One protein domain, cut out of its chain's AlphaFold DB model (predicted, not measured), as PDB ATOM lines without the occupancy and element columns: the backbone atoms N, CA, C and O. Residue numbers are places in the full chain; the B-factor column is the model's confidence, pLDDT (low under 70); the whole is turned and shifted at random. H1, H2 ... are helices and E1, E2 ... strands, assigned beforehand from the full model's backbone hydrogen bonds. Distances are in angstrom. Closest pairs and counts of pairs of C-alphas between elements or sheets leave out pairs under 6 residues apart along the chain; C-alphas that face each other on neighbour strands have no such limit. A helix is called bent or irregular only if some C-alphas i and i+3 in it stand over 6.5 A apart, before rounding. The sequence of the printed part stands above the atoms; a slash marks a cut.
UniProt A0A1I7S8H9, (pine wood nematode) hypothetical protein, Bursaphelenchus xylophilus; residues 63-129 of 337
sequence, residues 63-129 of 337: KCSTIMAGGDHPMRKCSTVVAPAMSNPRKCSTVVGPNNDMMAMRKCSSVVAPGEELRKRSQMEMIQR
ATOM      1  N   LYS A  63     -25.564  10.909 -21.642       72.44
ATOM      2  CA  LYS A  63     -24.608  11.562 -20.725       72.44
ATOM      3  C   LYS A  63     -24.196  12.942 -21.272       72.44
ATOM      4  O   LYS A  63     -23.673  12.993 -22.375       72.44
ATOM      5  N   CYS A  64     -24.368  14.015 -20.499       76.38
ATOM      6  CA  CYS A  64     -23.773  15.339 -20.769       76.38
ATOM      7  C   CYS A  64     -23.053  15.854 -19.517       76.38
ATOM      8  O   CYS A  64     -23.467  15.553 -18.394       76.38
ATOM      9  N   SER A  65     -21.985  16.639 -19.692       82.56
ATOM     10  CA  SER A  65     -21.303  17.273 -18.558       82.56
ATOM     11  C   SER A  65     -22.057  18.523 -18.094       82.56
ATOM     12  O   SER A  65     -22.476  18.612 -16.941       82.56
ATOM     13  N   THR A  66     -22.330  19.445 -19.013       79.81
ATOM     14  CA  THR A  66     -23.122  20.645 -18.736       79.81
ATOM     15  C   THR A  66     -24.148  20.822 -19.838       79.81
ATOM     16  O   THR A  66     -23.825  20.626 -21.010       79.81
ATOM     17  N   ILE A  67     -25.370  21.184 -19.465       79.81
ATOM     18  CA  ILE A  67     -26.429  21.490 -20.424       79.81
ATOM     19  C   ILE A  67     -27.199  22.733 -19.997       79.81
ATOM     20  O   ILE A  67     -27.512  22.911 -18.815       79.81
ATOM     21  N   MET A  68     -27.509  23.574 -20.981       77.00
ATOM     22  CA  MET A  68     -28.499  24.632 -20.841       77.00
ATOM     23  C   MET A  68     -29.840  24.089 -21.324       77.00
ATOM     24  O   MET A  68     -30.038  23.908 -22.523       77.00
ATOM     25  N   ALA A  69     -30.724  23.734 -20.393       71.25
ATOM     26  CA  ALA A  69     -31.978  23.075 -20.743       71.25
ATOM     27  C   ALA A  69     -33.048  24.118 -21.091       71.25
ATOM     28  O   ALA A  69     -33.581  24.783 -20.206       71.25
ATOM     29  N   GLY A  70     -33.361  24.246 -22.379       60.22
ATOM     30  CA  GLY A  70     -34.601  24.849 -22.861       60.22
ATOM     31  C   GLY A  70     -35.426  23.765 -23.549       60.22
ATOM     32  O   GLY A  70     -35.101  23.400 -24.671       60.22
ATOM     33  N   GLY A  71     -36.435  23.219 -22.867       66.19
ATOM     34  CA  GLY A  71     -37.356  22.220 -23.426       66.19
ATOM     35  C   GLY A  71     -37.494  20.933 -22.602       66.19
ATOM     36  O   GLY A  71     -36.582  20.521 -21.878       66.19
ATOM     37  N   ASP A  72     -38.654  20.288 -22.746       62.75
ATOM     38  CA  ASP A  72     -39.039  19.053 -22.058       62.75
ATOM     39  C   ASP A  72     -38.368  17.820 -22.685       62.75
ATOM     40  O   ASP A  72     -38.986  17.043 -23.413       62.75
ATOM     41  N   HIS A  73     -37.085  17.605 -22.393       68.81
ATOM     42  CA  HIS A  73     -36.382  16.398 -22.839       68.81
ATOM     43  C   HIS A  73     -36.012  15.470 -21.670       68.81
ATOM     44  O   HIS A  73     -35.382  15.899 -20.694       68.81
ATOM     45  N   PRO A  74     -36.367  14.167 -21.735       64.56
ATOM     46  CA  PRO A  74     -36.066  13.219 -20.670       64.56
ATOM     47  C   PRO A  74     -34.576  12.853 -20.666       64.56
ATOM     48  O   PRO A  74     -34.108  12.031 -21.455       64.56
ATOM     49  N   MET A  75     -33.820  13.407 -19.716       68.38
ATOM     50  CA  MET A  75     -32.391  13.118 -19.568       68.38
ATOM     51  C   MET A  75     -32.094  12.083 -18.483       68.38
ATOM     52  O   MET A  75     -32.636  12.111 -17.370       68.38
ATOM     53  N   ARG A  76     -31.176  11.157 -18.796       69.56
ATOM     54  CA  ARG A  76     -30.813  10.066 -17.879       69.56
ATOM     55  C   ARG A  76     -29.709  10.443 -16.886       69.56
ATOM     56  O   ARG A  76     -29.807  10.007 -15.737       69.56
ATOM     57  N   LYS A  77     -28.676  11.197 -17.297       76.62
ATOM     58  CA  LYS A  77     -27.540  11.618 -16.444       76.62
ATOM     59  C   LYS A  77     -26.896  12.917 -16.959       76.62
ATOM     60  O   LYS A  77     -26.435  12.944 -18.098       76.62
ATOM     61  N   CYS A  78     -26.803  13.949 -16.123       82.06
ATOM     62  CA  CYS A  78     -26.016  15.166 -16.392       82.06
ATOM     63  C   CYS A  78     -25.212  15.558 -15.151       82.06
ATOM     64  O   CYS A  78     -25.728  15.368 -14.060       82.06
ATOM     65  N   SER A  79     -23.994  16.097 -15.250       84.81
ATOM     66  CA  SER A  79     -23.355  16.653 -14.038       84.81
ATOM     67  C   SER A  79     -23.992  17.990 -13.655       84.81
ATOM     68  O   SER A  79     -24.562  18.107 -12.574       84.81
ATOM     69  N   THR A  80     -24.023  18.956 -14.568       83.69
ATOM     70  CA  THR A  80     -24.544  20.296 -14.284       83.69
ATOM     71  C   THR A  80     -25.696  20.631 -15.219       83.69
ATOM     72  O   THR A  80     -25.564  20.536 -16.439       83.69
ATOM     73  N   VAL A  81     -26.828  21.033 -14.650       83.50
ATOM     74  CA  VAL A  81     -27.985  21.514 -15.412       83.50
ATOM     75  C   VAL A  81     -28.204  22.985 -15.085       83.50
ATOM     76  O   VAL A  81     -28.365  23.347 -13.919       83.50
ATOM     77  N   VAL A  82     -28.202  23.825 -16.115       83.50
ATOM     78  CA  VAL A  82     -28.543  25.247 -16.017       83.50
ATOM     79  C   VAL A  82     -29.866  25.427 -16.753       83.50
ATOM     80  O   VAL A  82     -29.894  25.380 -17.980       83.50
ATOM     81  N   ALA A  83     -30.979  25.526 -16.029       76.62
ATOM     82  CA  ALA A  83     -32.310  25.481 -16.640       76.62
ATOM     83  C   ALA A  83     -33.192  26.651 -16.174       76.62
ATOM     84  O   ALA A  83     -33.411  26.793 -14.968       76.62
ATOM     85  N   PRO A  84     -33.732  27.471 -17.098       52.12
ATOM     86  CA  PRO A  84     -34.788  28.433 -16.788       52.12
ATOM     87  C   PRO A  84     -36.189  27.801 -16.661       52.12
ATOM     88  O   PRO A  84     -37.057  28.410 -16.039       52.12
ATOM     89  N   ALA A  85     -36.430  26.594 -17.193       56.09
ATOM     90  CA  ALA A  85     -37.740  25.933 -17.132       56.09
ATOM     91  C   ALA A  85     -37.645  24.397 -17.107       56.09
ATOM     92  O   ALA A  85     -36.569  23.827 -17.301       56.09
ATOM     93  N   MET A  86     -38.788  23.766 -16.810       53.06
ATOM     94  CA  MET A  86     -38.993  22.342 -16.531       53.06
ATOM     95  C   MET A  86     -38.111  21.421 -17.378       53.06
ATOM     96  O   MET A  86     -38.315  21.210 -18.563       53.06
ATOM     97  N   SER A  87     -37.118  20.828 -16.729       59.00
ATOM     98  CA  SER A  87     -36.475  19.618 -17.218       59.00
ATOM     99  C   SER A  87     -36.519  18.619 -16.073       59.00
ATOM    100  O   SER A  87     -36.308  18.979 -14.915       59.00
ATOM    101  N   ASN A  88     -36.838  17.361 -16.381       66.75
ATOM    102  CA  ASN A  88     -36.923  16.273 -15.405       66.75
ATOM    103  C   ASN A  88     -35.682  15.363 -15.508       66.75
ATOM    104  O   ASN A  88     -35.796  14.211 -15.949       66.75
ATOM    105  N   PRO A  89     -34.466  15.829 -15.143       66.44
ATOM    106  CA  PRO A  89     -33.295  14.971 -15.156       66.44
ATOM    107  C   PRO A  89     -33.430  13.914 -14.056       66.44
ATOM    108  O   PRO A  89     -33.651  14.212 -12.882       66.44
ATOM    109  N   ARG A  90     -33.257  12.639 -14.420       70.12
ATOM    110  CA  ARG A  90     -33.366  11.540 -13.443       70.12
ATOM    111  C   ARG A  90     -32.214  11.509 -12.435       70.12
ATOM    112  O   ARG A  90     -32.388  10.926 -11.364       70.12
ATOM    113  N   LYS A  91     -31.045  12.058 -12.786       78.44
ATOM    114  CA  LYS A  91     -29.842  12.163 -11.939       78.44
ATOM    115  C   LYS A  91     -29.001  13.356 -12.386       78.44
ATOM    116  O   LYS A  91     -28.581  13.378 -13.548       78.44
ATOM    117  N   CYS A  92     -28.723  14.286 -11.476       82.62
ATOM    118  CA  CYS A  92     -27.745  15.340 -11.719       82.62
ATOM    119  C   CYS A  92     -26.845  15.623 -10.518       82.62
ATOM    120  O   CYS A  92     -27.212  15.262  -9.415       82.62
ATOM    121  N   SER A  93     -25.643  16.180 -10.686       85.56
ATOM    122  CA  SER A  93     -24.821  16.535  -9.513       85.56
ATOM    123  C   SER A  93     -25.136  17.941  -9.009       85.56
ATOM    124  O   SER A  93     -25.230  18.149  -7.797       85.56
ATOM    125  N   THR A  94     -25.373  18.886  -9.919       84.06
ATOM    126  CA  THR A  94     -25.607  20.295  -9.587       84.06
ATOM    127  C   THR A  94     -26.679  20.899 -10.485       84.06
ATOM    128  O   THR A  94     -26.657  20.706 -11.701       84.06
ATOM    129  N   VAL A  95     -27.595  21.665  -9.893       85.50
ATOM    130  CA  VAL A  95     -28.594  22.445 -10.637       85.50
ATOM    131  C   VAL A  95     -28.453  23.912 -10.307       85.50
ATOM    132  O   VAL A  95     -28.339  24.271  -9.135       85.50
ATOM    133  N   VAL A  96     -28.486  24.745 -11.340       86.38
ATOM    134  CA  VAL A  96     -28.478  26.200 -11.225       86.38
ATOM    135  C   VAL A  96     -29.724  26.722 -11.933       86.38
ATOM    136  O   VAL A  96     -29.848  26.581 -13.151       86.38
ATOM    137  N   GLY A  97     -30.666  27.285 -11.178       87.94
ATOM    138  CA  GLY A  97     -31.950  27.730 -11.720       87.94
ATOM    139  C   GLY A  97     -32.608  28.813 -10.859       87.94
ATOM    140  O   GLY A  97     -32.440  28.797  -9.638       87.94
ATOM    141  N   PRO A  98     -33.336  29.769 -11.468       64.88
ATOM    142  CA  PRO A  98     -33.950  30.890 -10.755       64.88
ATOM    143  C   PRO A  98     -35.326  30.584 -10.138       64.88
ATOM    144  O   PRO A  98     -35.815  31.392  -9.358       64.88
ATOM    145  N   ASN A  99     -35.957  29.452 -10.474       67.06
ATOM    146  CA  ASN A  99     -37.385  29.231 -10.217       67.06
ATOM    147  C   ASN A  99     -37.683  28.197  -9.119       67.06
ATOM    148  O   ASN A  99     -36.917  27.263  -8.871       67.06
ATOM    149  N   ASN A 100     -38.854  28.358  -8.495       55.22
ATOM    150  CA  ASN A 100     -39.349  27.569  -7.359       55.22
ATOM    151  C   ASN A 100     -39.737  26.122  -7.713       55.22
ATOM    152  O   ASN A 100     -39.848  25.286  -6.817       55.22
ATOM    153  N   ASP A 101     -39.873  25.797  -9.000       55.66
ATOM    154  CA  ASP A 101     -40.347  24.485  -9.471       55.66
ATOM    155  C   ASP A 101     -39.240  23.422  -9.560       55.66
ATOM    156  O   ASP A 101     -39.441  22.313 -10.054       55.66
ATOM    157  N   MET A 102     -38.061  23.711  -8.999       59.44
ATOM    158  CA  MET A 102     -36.964  22.744  -8.849       59.44
ATOM    159  C   MET A 102     -37.307  21.550  -7.928       59.44
ATOM    160  O   MET A 102     -36.507  20.620  -7.798       59.44
ATOM    161  N   MET A 103     -38.498  21.533  -7.316       50.72
ATOM    162  CA  MET A 103     -38.961  20.518  -6.358       50.72
ATOM    163  C   MET A 103     -39.168  19.113  -6.957       50.72
ATOM    164  O   MET A 103     -39.251  18.135  -6.212       50.72
ATOM    165  N   ALA A 104     -39.192  18.963  -8.287       56.16
ATOM    166  CA  ALA A 104     -39.367  17.661  -8.944       56.16
ATOM    167  C   ALA A 104     -38.062  16.847  -9.116       56.16
ATOM    168  O   ALA A 104     -38.101  15.674  -9.508       56.16
ATOM    169  N   MET A 105     -36.891  17.414  -8.802       59.41
ATOM    170  CA  MET A 105     -35.605  16.756  -9.064       59.41
ATOM    171  C   MET A 105     -35.231  15.769  -7.955       59.41
ATOM    172  O   MET A 105     -34.628  16.103  -6.940       59.41
ATOM    173  N   ARG A 106     -35.579  14.496  -8.164       58.84
ATOM    174  CA  ARG A 106     -35.465  13.448  -7.134       58.84
ATOM    175  C   ARG A 106     -34.034  13.044  -6.752       58.84
ATOM    176  O   ARG A 106     -33.887  12.299  -5.788       58.84
ATOM    177  N   LYS A 107     -32.989  13.434  -7.499       77.19
ATOM    178  CA  LYS A 107     -31.616  12.912  -7.310       77.19
ATOM    179  C   LYS A 107     -30.525  13.898  -7.726       77.19
ATOM    180  O   LYS A 107     -29.699  13.544  -8.573       77.19
ATOM    181  N   CYS A 108     -30.529  15.106  -7.163       79.12
ATOM    182  CA  CYS A 108     -29.393  16.011  -7.324       79.12
ATOM    183  C   CYS A 108     -28.692  16.328  -6.006       79.12
ATOM    184  O   CYS A 108     -29.349  16.545  -4.994       79.12
ATOM    185  N   SER A 109     -27.355  16.267  -6.011       81.94
ATOM    186  CA  SER A 109     -26.529  16.403  -4.800       81.94
ATOM    187  C   SER A 109     -26.334  17.849  -4.350       81.94
ATOM    188  O   SER A 109     -25.957  18.085  -3.209       81.94
ATOM    189  N   SER A 110     -26.563  18.819  -5.234       80.00
ATOM    190  CA  SER A 110     -26.403  20.240  -4.940       80.00
ATOM    191  C   SER A 110     -27.382  21.079  -5.761       80.00
ATOM    192  O   SER A 110     -27.616  20.805  -6.940       80.00
ATOM    193  N   VAL A 111     -27.944  22.111  -5.132       80.06
ATOM    194  CA  VAL A 111     -28.836  23.091  -5.759       80.06
ATOM    195  C   VAL A 111     -28.293  24.483  -5.455       80.06
ATOM    196  O   VAL A 111     -28.055  24.820  -4.297       80.06
ATOM    197  N   VAL A 112     -28.093  25.288  -6.496       81.88
ATOM    198  CA  VAL A 112     -27.650  26.680  -6.399       81.88
ATOM    199  C   VAL A 112     -28.812  27.567  -6.840       81.88
ATOM    200  O   VAL A 112     -29.075  27.710  -8.034       81.88
ATOM    201  N   ALA A 113     -29.522  28.133  -5.863       79.25
ATOM    202  CA  ALA A 113     -30.653  29.032  -6.079       79.25
ATOM    203  C   ALA A 113     -30.271  30.486  -5.732       79.25
ATOM    204  O   ALA A 113     -29.616  30.710  -4.706       79.25
ATOM    205  N   PRO A 114     -30.675  31.485  -6.537       61.31
ATOM    206  CA  PRO A 114     -30.553  32.890  -6.168       61.31
ATOM    207  C   PRO A 114     -31.621  33.264  -5.124       61.31
ATOM    208  O   PRO A 114     -32.804  33.012  -5.322       61.31
ATOM    209  N   GLY A 115     -31.205  33.875  -4.011       67.62
ATOM    210  CA  GLY A 115     -32.092  34.333  -2.931       67.62
ATOM    211  C   GLY A 115     -31.866  33.604  -1.602       67.62
ATOM    212  O   GLY A 115     -31.818  32.376  -1.538       67.62
ATOM    213  N   GLU A 116     -31.715  34.368  -0.517       71.00
ATOM    214  CA  GLU A 116     -31.388  33.836   0.816       71.00
ATOM    215  C   GLU A 116     -32.485  32.910   1.365       71.00
ATOM    216  O   GLU A 116     -32.187  31.868   1.953       71.00
ATOM    217  N   GLU A 117     -33.744  33.249   1.103       64.56
ATOM    218  CA  GLU A 117     -34.909  32.509   1.589       64.56
ATOM    219  C   GLU A 117     -35.054  31.143   0.905       64.56
ATOM    220  O   GLU A 117     -35.282  30.118   1.553       64.56
ATOM    221  N   LEU A 118     -34.801  31.093  -0.406       66.38
ATOM    222  CA  LEU A 118     -34.787  29.848  -1.178       66.38
ATOM    223  C   LEU A 118     -33.597  28.967  -0.800       66.38
ATOM    224  O   LEU A 118     -33.718  27.738  -0.758       66.38
ATOM    225  N   ARG A 119     -32.461  29.577  -0.442       71.38
ATOM    226  CA  ARG A 119     -31.305  28.851   0.096       71.38
ATOM    227  C   ARG A 119     -31.628  28.201   1.443       71.38
ATOM    228  O   ARG A 119     -31.305  27.035   1.631       71.38
ATOM    229  N   LYS A 120     -32.309  28.903   2.355       72.31
ATOM    230  CA  LYS A 120     -32.728  28.343   3.655       72.31
ATOM    231  C   LYS A 120     -33.752  27.218   3.489       72.31
ATOM    232  O   LYS A 120     -33.614  26.168   4.116       72.31
ATOM    233  N   ARG A 121     -34.737  27.397   2.601       72.00
ATOM    234  CA  ARG A 121     -35.771  26.384   2.327       72.00
ATOM    235  C   ARG A 121     -35.189  25.116   1.696       72.00
ATOM    236  O   ARG A 121     -35.465  24.020   2.178       72.00
ATOM    237  N   SER A 122     -34.328  25.262   0.685       67.00
ATOM    238  CA  SER A 122     -33.639  24.123   0.055       67.00
ATOM    239  C   SER A 122     -32.678  23.407   1.012       67.00
ATOM    240  O   SER A 122     -32.603  22.180   0.989       67.00
ATOM    241  N   GLN A 123     -31.993  24.138   1.901       68.38
ATOM    242  CA  GLN A 123     -31.139  23.546   2.937       68.38
ATOM    243  C   GLN A 123     -31.937  22.739   3.966       68.38
ATOM    244  O   GLN A 123     -31.559  21.606   4.261       68.38
ATOM    245  N   MET A 124     -33.048  23.272   4.483       66.25
ATOM    246  CA  MET A 124     -33.885  22.550   5.451       66.25
ATOM    247  C   MET A 124     -34.454  21.253   4.868       66.25
ATOM    248  O   MET A 124     -34.425  20.218   5.533       66.25
ATOM    249  N   GLU A 125     -34.906  21.272   3.615       65.44
ATOM    250  CA  GLU A 125     -35.474  20.082   2.975       65.44
ATOM    251  C   GLU A 125     -34.400  19.036   2.611       65.44
ATOM    252  O   GLU A 125     -34.642  17.832   2.697       65.44
ATOM    253  N   MET A 126     -33.179  19.468   2.274       63.16
ATOM    254  CA  MET A 126     -32.042  18.566   2.041       63.16
ATOM    255  C   MET A 126     -31.567  17.896   3.341       63.16
ATOM    256  O   MET A 126     -31.293  16.695   3.349       63.16
ATOM    257  N   ILE A 127     -31.544  18.639   4.454       63.94
ATOM    258  CA  ILE A 127     -31.236  18.114   5.796       63.94
ATOM    259  C   ILE A 127     -32.283  17.079   6.235       63.94
ATOM    260  O   ILE A 127     -31.925  16.055   6.821       63.94
ATOM    261  N   GLN A 128     -33.559  17.286   5.893       62.00
ATOM    262  CA  GLN A 128     -34.626  16.318   6.174       62.00
ATOM    263  C   GLN A 128     -34.483  14.997   5.394       62.00
ATOM    264  O   GLN A 128     -35.007  13.977   5.836       62.00
ATOM    265  N   ARG A 129     -33.744  14.969   4.274       63.12
ATOM    266  CA  ARG A 129     -33.602  13.782   3.402       63.12
ATOM    267  C   ARG A 129     -32.321  12.948   3.628       63.12
ATOM    268  O   ARG A 129     -32.101  12.013   2.867       63.12
TER     269      ARG A 129
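This is residues 63 to 129 of the 337 residues of the protein "(pine wood nematode) hypothetical protein" of Bursaphelenchus xylophilus (UniProt A0A1I7S8H9). The chain winds in stacked turns: parallel strands E1, E2, E3, E4 form one wall in that order, the links and H1 fold back opposite it, and H2 caps the E4 end. The 67 printed residues, mixed in class, run E1 E2 E3 H1 E4 H2. The whole is compact, with radius of gyration of the C-alphas 11.3 A and spans of 30 by 21 by 17 A.

Find C-alpha 64 at (-23.773, 15.339, -20.769), where E1, residues 64 to 68, begins. E2 is 78 to 82, E3 92 to 96, E4 108 to 112. H1, 100 to 104, is irregular: C-alphas 100 and 103 are 7.1 A apart. H2, 116 to 128, runs 18.6 A to C-alpha 128 at (-34.626, 16.318, 6.174).

Look for N 80 and O 65 at 2.9 A between E1 and E2, N 94 and O 79 at 2.9 A between E2 and E3, and N 112 and O 95 at 2.8 A between E3 and E4. E3, H1, E4 form a strand-helix-strand unit, parallel neighbours joined through a helix, with a right-handed crossover. H1 is not on the sheet; H2 only grazes it with residues 118 to 126, and the closest C-alphas of E4 and H2, Val 111 and Ser 122, are 7.6 A apart. H2 has every O i to N i+4 pair within hydrogen-bond range; H1 has 0 of 1, and 0 of 2 O i to N i+3.

The farthest C-alphas, Lys 63 and Glu 117, are 32.3 A apart. The printed part has no cut and no long link. Mean pLDDT of the printed part is 70.7, with 34 residues under 70, among them 98 to 106.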